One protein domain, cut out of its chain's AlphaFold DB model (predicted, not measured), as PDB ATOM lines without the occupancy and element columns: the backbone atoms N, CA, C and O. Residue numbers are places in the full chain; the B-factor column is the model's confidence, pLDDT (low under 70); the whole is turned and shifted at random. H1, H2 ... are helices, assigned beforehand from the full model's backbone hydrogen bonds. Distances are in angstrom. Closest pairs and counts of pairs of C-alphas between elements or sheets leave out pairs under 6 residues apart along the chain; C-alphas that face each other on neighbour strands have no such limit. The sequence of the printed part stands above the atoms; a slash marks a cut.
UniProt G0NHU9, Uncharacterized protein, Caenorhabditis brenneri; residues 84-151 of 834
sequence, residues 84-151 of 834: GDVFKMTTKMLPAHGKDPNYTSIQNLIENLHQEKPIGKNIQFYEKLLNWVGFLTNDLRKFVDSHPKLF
ATOM      1  N   GLY A  84      21.742  16.755  35.696       87.88
ATOM      2  CA  GLY A  84      21.056  16.845  34.407       87.88
ATOM      3  C   GLY A  84      20.037  17.984  34.361       87.88
ATOM      4  O   GLY A  84      19.887  18.626  33.324       87.88
ATOM      5  N   ASP A  85      19.389  18.295  35.486       88.50
ATOM      6  CA  ASP A  85      18.465  19.430  35.585       88.50
ATOM      7  C   ASP A  85      19.206  20.768  35.521       88.50
ATOM      8  O   ASP A  85      18.787  21.659  34.784       88.50
ATOM      9  N   VAL A  86      20.340  20.897  36.221       89.00
ATOM     10  CA  VAL A  86      21.194  22.097  36.155       89.00
ATOM     11  C   VAL A  86      21.722  22.308  34.732       89.00
ATOM     12  O   VAL A  86      21.579  23.404  34.191       89.00
ATOM     13  N   PHE A  87      22.229  21.262  34.070       91.62
ATOM     14  CA  PHE A  87      22.636  21.327  32.660       91.62
ATOM     15  C   PHE A  87      21.474  21.740  31.733       91.62
ATOM     16  O   PHE A  87      21.632  22.627  30.893       91.62
ATOM     17  N   LYS A  88      20.280  21.169  31.930       90.38
ATOM     18  CA  LYS A  88      19.049  21.480  31.178       90.38
ATOM     19  C   LYS A  88      18.485  22.880  31.455       90.38
ATOM     20  O   LYS A  88      17.714  23.395  30.644       90.38
ATOM     21  N   MET A  89      18.832  23.506  32.581       89.50
ATOM     22  CA  MET A  89      18.558  24.925  32.832       89.50
ATOM     23  C   MET A  89      19.576  25.811  32.104       89.50
ATOM     24  O   MET A  89      19.170  26.727  31.392       89.50
ATOM     25  N   THR A  90      20.873  25.497  32.188       89.12
ATOM     26  CA  THR A  90      21.944  26.241  31.501       89.12
ATOM     27  C   THR A  90      21.752  26.270  29.979       89.12
ATOM     28  O   THR A  90      21.796  27.338  29.367       89.12
ATOM     29  N   THR A  91      21.448  25.126  29.354       89.69
ATOM     30  CA  THR A  91      21.241  25.013  27.892       89.69
ATOM     31  C   THR A  91      19.934  25.635  27.384       89.69
ATOM     32  O   THR A  91      19.754  25.771  26.178       89.69
ATOM     33  N   LYS A  92      19.029  26.068  28.277       88.94
ATOM     34  CA  LYS A  92      17.877  26.924  27.927       88.94
ATOM     35  C   LYS A  92      18.205  28.418  27.938       88.94
ATOM     36  O   LYS A  92      17.467  29.198  27.340       88.94
ATOM     37  N   MET A  93      19.246  28.830  28.660       87.69
ATOM     38  CA  MET A  93      19.664  30.235  28.740       87.69
ATOM     39  C   MET A  93      20.562  30.602  27.557       87.69
ATOM     40  O   MET A  93      20.360  31.637  26.913       87.69
ATOM     41  N   LEU A  94      21.537  29.733  27.281       87.31
ATOM     42  CA  LEU A  94      22.567  29.915  26.263       87.31
ATOM     43  C   LEU A  94      22.069  29.519  24.857       87.31
ATOM     44  O   LEU A  94      21.253  28.607  24.737       87.31
ATOM     45  N   PRO A  95      22.553  30.176  23.787       82.50
ATOM     46  CA  PRO A  95      22.331  29.733  22.412       82.50
ATOM     47  C   PRO A  95      23.257  28.562  22.043       82.50
ATOM     48  O   PRO A  95      24.377  28.466  22.547       82.50
ATOM     49  N   ALA A  96      22.823  27.711  21.109       80.56
ATOM     50  CA  ALA A  96      23.635  26.601  20.611       80.56
ATOM     51  C   ALA A  96      24.813  27.113  19.768       80.56
ATOM     52  O   ALA A  96      24.646  27.989  18.917       80.56
ATOM     53  N   HIS A  97      26.006  26.555  19.982       78.50
ATOM     54  CA  HIS A  97      27.217  26.980  19.285       78.50
ATOM     55  C   HIS A  97      27.530  26.062  18.096       78.50
ATOM     56  O   HIS A  97      27.558  24.844  18.236       78.50
ATOM     57  N   GLY A  98      27.847  26.626  16.926       75.06
ATOM     58  CA  GLY A  98      28.044  25.846  15.693       75.06
ATOM     59  C   GLY A  98      29.180  24.808  15.728       75.06
ATOM     60  O   GLY A  98      29.171  23.885  14.920       75.06
ATOM     61  N   LYS A  99      30.141  24.931  16.660       75.00
ATOM     62  CA  LYS A  99      31.206  23.929  16.892       75.00
ATOM     63  C   LYS A  99      30.955  23.013  18.099       75.00
ATOM     64  O   LYS A  99      31.685  22.047  18.268       75.00
ATOM     65  N   ASP A 100      29.956  23.319  18.927       82.06
ATOM     66  CA  ASP A 100      29.508  22.480  20.046       82.06
ATOM     67  C   ASP A 100      27.969  22.545  20.154       82.06
ATOM     68  O   ASP A 100      27.424  23.221  21.032       82.06
ATOM     69  N   PRO A 101      27.240  21.901  19.219       85.50
ATOM     70  CA  PRO A 101      25.777  21.958  19.181       85.50
ATOM     71  C   PRO A 101      25.118  21.164  20.318       85.50
ATOM     72  O   PRO A 101      23.936  21.358  20.591       85.50
ATOM     73  N   ASN A 102      25.879  20.285  20.980       88.44
ATOM     74  CA  ASN A 102      25.417  19.433  22.075       88.44
ATOM     75  C   ASN A 102      25.780  19.997  23.462       88.44
ATOM     76  O   ASN A 102      25.381  19.417  24.469       88.44
ATOM     77  N   TYR A 103      26.489  21.133  23.517       90.62
ATOM     78  CA  TYR A 103      26.989  21.771  24.740       90.62
ATOM     79  C   TYR A 103      27.943  20.884  25.568       90.62
ATOM     80  O   TYR A 103      28.011  21.026  26.791       90.62
ATOM     81  N   THR A 104      28.697  19.986  24.926       90.50
ATOM     82  CA  THR A 104      29.632  19.050  25.571       90.50
ATOM     83  C   THR A 104      30.654  19.771  26.458       90.50
ATOM     84  O   THR A 104      30.923  19.325  27.572       90.50
ATOM     85  N   SER A 105      31.189  20.922  26.033       88.56
ATOM     86  CA  SER A 105      32.137  21.692  26.857       88.56
ATOM     87  C   SER A 105      31.493  22.245  28.136       88.56
ATOM     88  O   SER A 105      32.145  22.326  29.176       88.56
ATOM     89  N   ILE A 106      30.204  22.593  28.083       89.56
ATOM     90  CA  ILE A 106      29.431  23.087  29.234       89.56
ATOM     91  C   ILE A 106      28.972  21.930  30.130       89.56
ATOM     92  O   ILE A 106      28.953  22.090  31.350       89.56
ATOM     93  N   GLN A 107      28.659  20.764  29.558       91.12
ATOM     94  CA  GLN A 107      28.380  19.549  30.322       91.12
ATOM     95  C   GLN A 107      29.601  19.163  31.171       91.12
ATOM     96  O   GLN A 107      29.487  19.097  32.394       91.12
ATOM     97  N   ASN A 108      30.778  19.031  30.547       92.00
ATOM     98  CA  ASN A 108      32.031  18.701  31.232       92.00
ATOM     99  C   ASN A 108      32.363  19.711  32.351       92.00
ATOM    100  O   ASN A 108      32.795  19.325  33.435       92.00
ATOM    101  N   LEU A 109      32.126  21.009  32.119       91.25
ATOM    102  CA  LEU A 109      32.341  22.053  33.127       91.25
ATOM    103  C   LEU A 109      31.421  21.886  34.350       91.25
ATOM    104  O   LEU A 109      31.869  22.049  35.484       91.25
ATOM    105  N   ILE A 110      30.147  21.543  34.135       91.00
ATOM    106  CA  ILE A 110      29.176  21.302  35.215       91.00
ATOM    107  C   ILE A 110      29.476  19.978  35.941       91.00
ATOM    108  O   ILE A 110      29.315  19.909  37.160       91.00
ATOM    109  N   GLU A 111      29.960  18.953  35.236       92.75
ATOM    110  CA  GLU A 111      30.406  17.680  35.821       92.75
ATOM    111  C   GLU A 111      31.635  17.853  36.720       92.75
ATOM    112  O   GLU A 111      31.614  17.397  37.865       92.75
ATOM    113  N   ASN A 112      32.652  18.591  36.271       91.88
ATOM    114  CA  ASN A 112      33.820  18.924  37.089       91.88
ATOM    115  C   ASN A 112      33.424  19.752  38.325       91.88
ATOM    116  O   ASN A 112      33.800  19.424  39.451       91.88
ATOM    117  N   LEU A 113      32.581  20.778  38.146       89.75
ATOM    118  CA  LEU A 113      32.103  21.613  39.252       89.75
ATOM    119  C   LEU A 113      31.259  20.814  40.264       89.75
ATOM    120  O   LEU A 113      31.322  21.086  41.464       89.75
ATOM    121  N   HIS A 114      30.515  19.794  39.815       89.56
ATOM    122  CA  HIS A 114      29.785  18.882  40.699       89.56
ATOM    123  C   HIS A 114      30.720  17.990  41.525       89.56
ATOM    124  O   HIS A 114      30.422  17.739  42.693       89.56
ATOM    125  N   GLN A 115      31.835  17.522  40.954       90.94
ATOM    126  CA  GLN A 115      32.828  16.723  41.681       90.94
ATOM    127  C   GLN A 115      33.471  17.539  42.814       90.94
ATOM    128  O   GLN A 115      33.527  17.064  43.949       90.94
ATOM    129  N   GLU A 116      33.870  18.787  42.545       89.25
ATOM    130  CA  GLU A 116      34.398  19.697  43.574       89.25
ATOM    131  C   GLU A 116      33.335  20.116  44.604       89.25
ATOM    132  O   GLU A 116      33.589  20.166  45.810       89.25
ATOM    133  N   LYS A 117      32.135  20.469  44.127       88.19
ATOM    134  CA  LYS A 117      31.049  21.053  44.924       88.19
ATOM    135  C   LYS A 117      29.731  20.338  44.615       88.19
ATOM    136  O   LYS A 117      28.919  20.866  43.851       88.19
ATOM    137  N   PRO A 118      29.458  19.177  45.242       90.25
ATOM    138  CA  PRO A 118      28.252  18.395  44.976       90.25
ATOM    139  C   PRO A 118      26.971  19.216  45.135       90.25
ATOM    140  O   PRO A 118      26.746  19.822  46.190       90.25
ATOM    141  N   ILE A 119      26.132  19.222  44.093       87.06
ATOM    142  CA  ILE A 119      24.954  20.105  43.970       87.06
ATOM    143  C   ILE A 119      24.051  20.021  45.206       87.06
ATOM    144  O   ILE A 119      23.783  21.047  45.823       87.06
ATOM    145  N   GLY A 120      23.680  18.813  45.646       84.06
ATOM    146  CA  GLY A 120      22.792  18.604  46.803       84.06
ATOM    147  C   GLY A 120      23.313  19.134  48.151       84.06
ATOM    148  O   GLY A 120      22.534  19.269  49.090       84.06
ATOM    149  N   LYS A 121      24.607  19.475  48.258       85.62
ATOM    150  CA  LYS A 121      25.201  20.158  49.426       85.62
ATOM    151  C   LYS A 121      25.361  21.673  49.227       85.62
ATOM    152  O   LYS A 121      25.547  22.391  50.200       85.62
ATOM    153  N   ASN A 122      25.296  22.157  47.985       87.31
ATOM    154  CA  ASN A 122      25.703  23.507  47.572       87.31
ATOM    155  C   ASN A 122      24.608  24.243  46.772       87.31
ATOM    156  O   ASN A 122      24.908  25.114  45.962       87.31
ATOM    157  N   ILE A 123      23.334  23.895  46.967       86.12
ATOM    158  CA  ILE A 123      22.220  24.292  46.085       86.12
ATOM    159  C   ILE A 123      22.151  25.813  45.858       86.12
ATOM    160  O   ILE A 123      22.080  26.252  44.714       86.12
ATOM    161  N   GLN A 124      22.299  26.621  46.914       81.75
ATOM    162  CA  GLN A 124      22.293  28.092  46.824       81.75
ATOM    163  C   GLN A 124      23.433  28.676  45.966       81.75
ATOM    164  O   GLN A 124      23.301  29.778  45.437       81.75
ATOM    165  N   PHE A 125      24.561  27.972  45.820       84.88
ATOM    166  CA  PHE A 125      25.657  28.387  44.938       84.88
ATOM    167  C   PHE A 125      25.290  28.159  43.465       84.88
ATOM    168  O   PHE A 125      25.456  29.071  42.658       84.88
ATOM    169  N   TYR A 126      24.704  27.006  43.128       87.00
ATOM    170  CA  TYR A 126      24.204  26.727  41.774       87.00
ATOM    171  C   TYR A 126      23.001  27.600  41.402       87.00
ATOM    172  O   TYR A 126      22.903  28.063  40.269       87.00
ATOM    173  N   GLU A 127      22.120  27.883  42.363       85.25
ATOM    174  CA  GLU A 127      20.998  28.810  42.203       85.25
ATOM    175  C   GLU A 127      21.501  30.218  41.860       85.25
ATOM    176  O   GLU A 127      21.060  30.812  40.876       85.25
ATOM    177  N   LYS A 128      22.494  30.734  42.599       83.56
ATOM    178  CA  LYS A 128      23.154  32.002  42.255       83.56
ATOM    179  C   LYS A 128      23.816  31.939  40.877       83.56
ATOM    180  O   LYS A 128      23.605  32.852  40.086       83.56
ATOM    181  N   LEU A 129      24.568  30.879  40.570       85.31
ATOM    182  CA  LEU A 129      25.266  30.720  39.288       85.31
ATOM    183  C   LEU A 129      24.300  30.785  38.093       85.31
ATOM    184  O   LEU A 129      24.545  31.535  37.151       85.31
ATOM    185  N   LEU A 130      23.173  30.069  38.155       88.25
ATOM    186  CA  LEU A 130      22.146  30.087  37.108       88.25
ATOM    187  C   LEU A 130      21.471  31.460  36.977       88.25
ATOM    188  O   LEU A 130      21.256  31.922  35.859       88.25
ATOM    189  N   ASN A 131      21.192  32.151  38.087       84.12
ATOM    190  CA  ASN A 131      20.666  33.520  38.042       84.12
ATOM    191  C   ASN A 131      21.657  34.502  37.386       84.12
ATOM    192  O   ASN A 131      21.249  35.311  36.554       84.12
ATOM    193  N   TRP A 132      22.958  34.401  37.691       82.88
ATOM    194  CA  TRP A 132      24.008  35.190  37.032       82.88
ATOM    195  C   TRP A 132      24.099  34.898  35.526       82.88
ATOM    196  O   TRP A 132      24.120  35.836  34.731       82.88
ATOM    197  N   VAL A 133      24.110  33.622  35.116       86.88
ATOM    198  CA  VAL A 133      24.144  33.228  33.693       86.88
ATOM    199  C   VAL A 133      22.909  33.745  32.950       86.88
ATOM    200  O   VAL A 133      23.043  34.322  31.869       86.88
ATOM    201  N   GLY A 134      21.716  33.601  33.536       84.75
ATOM    202  CA  GLY A 134      20.468  34.106  32.964       84.75
ATOM    203  C   GLY A 134      20.459  35.629  32.811       84.75
ATOM    204  O   GLY A 134      20.100  36.133  31.747       84.75
ATOM    205  N   PHE A 135      20.911  36.359  33.835       83.94
ATOM    206  CA  PHE A 135      21.018  37.820  33.809       83.94
ATOM    207  C   PHE A 135      21.998  38.307  32.731       83.94
ATOM    208  O   PHE A 135      21.605  39.062  31.841       83.94
ATOM    209  N   LEU A 136      23.245  37.818  32.754       83.69
ATOM    210  CA  LEU A 136      24.290  38.224  31.807       83.69
ATOM    211  C   LEU A 136      23.905  37.906  30.358       83.69
ATOM    212  O   LEU A 136      24.086  38.742  29.476       83.69
ATOM    213  N   THR A 137      23.322  36.731  30.102       85.75
ATOM    214  CA  THR A 137      22.900  36.339  28.745       85.75
ATOM    215  C   THR A 137      21.731  37.191  28.239       85.75
ATOM    216  O   THR A 137      21.658  37.490  27.047       85.75
ATOM    217  N   ASN A 138      20.827  37.616  29.127       84.81
ATOM    218  CA  ASN A 138      19.717  38.505  28.787       84.81
ATOM    219  C   ASN A 138      20.206  39.925  28.453       84.81
ATOM    220  O   ASN A 138      19.794  40.491  27.445       84.81
ATOM    221  N   ASP A 139      21.118  40.487  29.248       82.81
ATOM    222  CA  ASP A 139      21.651  41.834  29.001       82.81
ATOM    223  C   ASP A 139      22.587  41.883  27.785       82.81
ATOM    224  O   ASP A 139      22.491  42.814  26.985       82.81
ATOM    225  N   LEU A 140      23.389  40.836  27.548       84.19
ATOM    226  CA  LEU A 140      24.128  40.667  26.289       84.19
ATOM    227  C   LEU A 140      23.187  40.610  25.077       84.19
ATOM    228  O   LEU A 140      23.465  41.248  24.063       84.19
ATOM    229  N   ARG A 141      22.053  39.903  25.182       84.94
ATOM    230  CA  ARG A 141      21.045  39.842  24.111       84.94
ATOM    231  C   ARG A 141      20.429  41.218  23.842       84.94
ATOM    232  O   ARG A 141      20.474  41.670  22.708       84.94
ATOM    233  N   LYS A 142      19.988  41.943  24.879       87.06
ATOM    234  CA  LYS A 142      19.501  43.334  24.745       87.06
ATOM    235  C   LYS A 142      20.542  44.254  24.101       87.06
ATOM    236  O   LYS A 142      20.181  45.113  23.299       87.06
ATOM    237  N   PHE A 143      21.820  44.105  24.452       84.56
ATOM    238  CA  PHE A 143      22.902  44.904  23.875       84.56
ATOM    239  C   PHE A 143      23.101  44.604  22.382       84.56
ATOM    240  O   PHE A 143      23.192  45.537  21.586       84.56
ATOM    241  N   VAL A 144      23.073  43.326  21.993       83.56
ATOM    242  CA  VAL A 144      23.099  42.887  20.588       83.56
ATOM    243  C   VAL A 144      21.887  43.416  19.811       83.56
ATOM    244  O   VAL A 144      22.061  44.052  18.771       83.56
ATOM    245  N   ASP A 145      20.679  43.229  20.346       83.94
ATOM    246  CA  ASP A 145      19.408  43.612  19.713       83.94
ATOM    247  C   ASP A 145      19.261  45.138  19.551       83.94
ATOM    248  O   ASP A 145      18.627  45.610  18.608       83.94
ATOM    249  N   SER A 146      19.868  45.927  20.448       83.88
ATOM    250  CA  SER A 146      19.908  47.398  20.361       83.88
ATOM    251  C   SER A 146      21.034  47.939  19.471       83.88
ATOM    252  O   SER A 146      20.957  49.087  19.031       83.88
ATOM    253  N   HIS A 147      22.042  47.123  19.145       79.06
ATOM    254  CA  HIS A 147      23.177  47.500  18.295       79.06
ATOM    255  C   HIS A 147      23.346  46.560  17.082       79.06
ATOM    256  O   HIS A 147      24.463  46.106  16.812       79.06
ATOM    257  N   PRO A 148      22.292  46.289  16.280       77.00
ATOM    258  CA  PRO A 148      22.346  45.288  15.211       77.00
ATOM    259  C   PRO A 148      23.436  45.587  14.170       77.00
ATOM    260  O   PRO A 148      24.038  44.661  13.639       77.00
ATOM    261  N   LYS A 149      23.785  46.864  13.955       68.62
ATOM    262  CA  LYS A 149      24.906  47.291  13.095       68.62
ATOM    263  C   LYS A 149      26.277  46.709  13.472       68.62
ATOM    264  O   LYS A 149      27.156  46.667  12.616       68.62
ATOM    265  N   LEU A 150      26.480  46.325  14.734       72.19
ATOM    266  CA  LEU A 150      27.747  45.780  15.238       72.19
ATOM    267  C   LEU A 150      27.775  44.245  15.246       72.19
ATOM    268  O   LEU A 150      28.860  43.668  15.253       72.19
ATOM    269  N   PHE A 151      26.608  43.593  15.257       75.94
ATOM    270  CA  PHE A 151      26.485  42.167  15.592       75.94
ATOM    271  C   PHE A 151      25.713  41.324  14.570       75.94
ATOM    272  O   PHE A 151      25.895  40.109  14.540       75.94
TER     273      PHE A 151
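What this domain is: This is residues 84 to 151 of the 834 residues of an uncharacterized protein of Caenorhabditis brenneri (UniProt G0NHU9). One long helix, H3, makes the longest axis, and the shorter helix H1 runs side by side with part of it, the same way. H2 slants past H1, steeply tilted to it and apart from H3, while the last turn of H3 and the short H4 stick out at one end with residues 144 to 150, and the loop of residues 96 to 101 sticks out as well. The printed part has 68 residues with four named helices, H1, H2, H3 and H4 along the chain, no named strand, and the class all helix. The whole is loose, with a radius of gyration of the C-alphas of 13.9 A, and elongated, spanning 45 by 26 by 16 A.

How they stand to each other: The longest helix is H3, residues 123 to 146. H1, residues 84 to 93, touches H3 at a shallow tilt of 19 degrees, and the two run the same way. The closest C-alphas of this pair are those of Met 93 and Gly 134, 5.8 A apart, and H3 touches H1 with residues 126 to 137 alone. H2, residues 104 to 116, only just touches H1, with 3 pairs of C-alphas within 8 A. The closest C-alphas of H1 and H2 are those of Phe 87 and Gln 107, 6.5 A apart, and H2 touches H1 with residues 106 to 110 alone. The lines of H1 and H2 stand at a steep tilt of 48 degrees, and the two run opposite ways. H2 and H3 are apart, though they follow each other in the chain. H4, residues 148 to 151, is close to H3 but not clearly touching; their closest C-alphas are those of Val 144 and Phe 151, 6.1 A apart. H4 is apart from H1 and from H2. In H2 and H3 every O i to N i+4 pair is within hydrogen-bond range, in H1 5 of 6 are, and H4 is too short for such a pair.

Where its parts are: H3 has 24 residues and measures 34.7 A from C-alpha 123 at (22.220, 24.292, 46.085) to C-alpha 146 at (19.908, 47.398, 20.361). H1 has 10 residues and measures 14.6 A, beginning with C-alpha 84 at (21.056, 16.845, 34.407). H2 has 13 residues and measures 18.6 A. H4 has 4 residues and ends with C-alpha 151 at (26.485, 42.167, 15.592).

The domain as a whole: The two C-alphas farthest apart are those of Lys 121 and Lys 149, at 45.3 A. Without the stretches that stand free, the body has 55 residues and spans 38 by 25 by 16 A. The printed part has no cut. The link from H3 to H4 is tight, with 1 residue, and those from H1 to H2 and from H2 to H3 are short, with 10 and 6 residues. The mean pLDDT of the printed part is 85.7, and residue 149 alone is under 70.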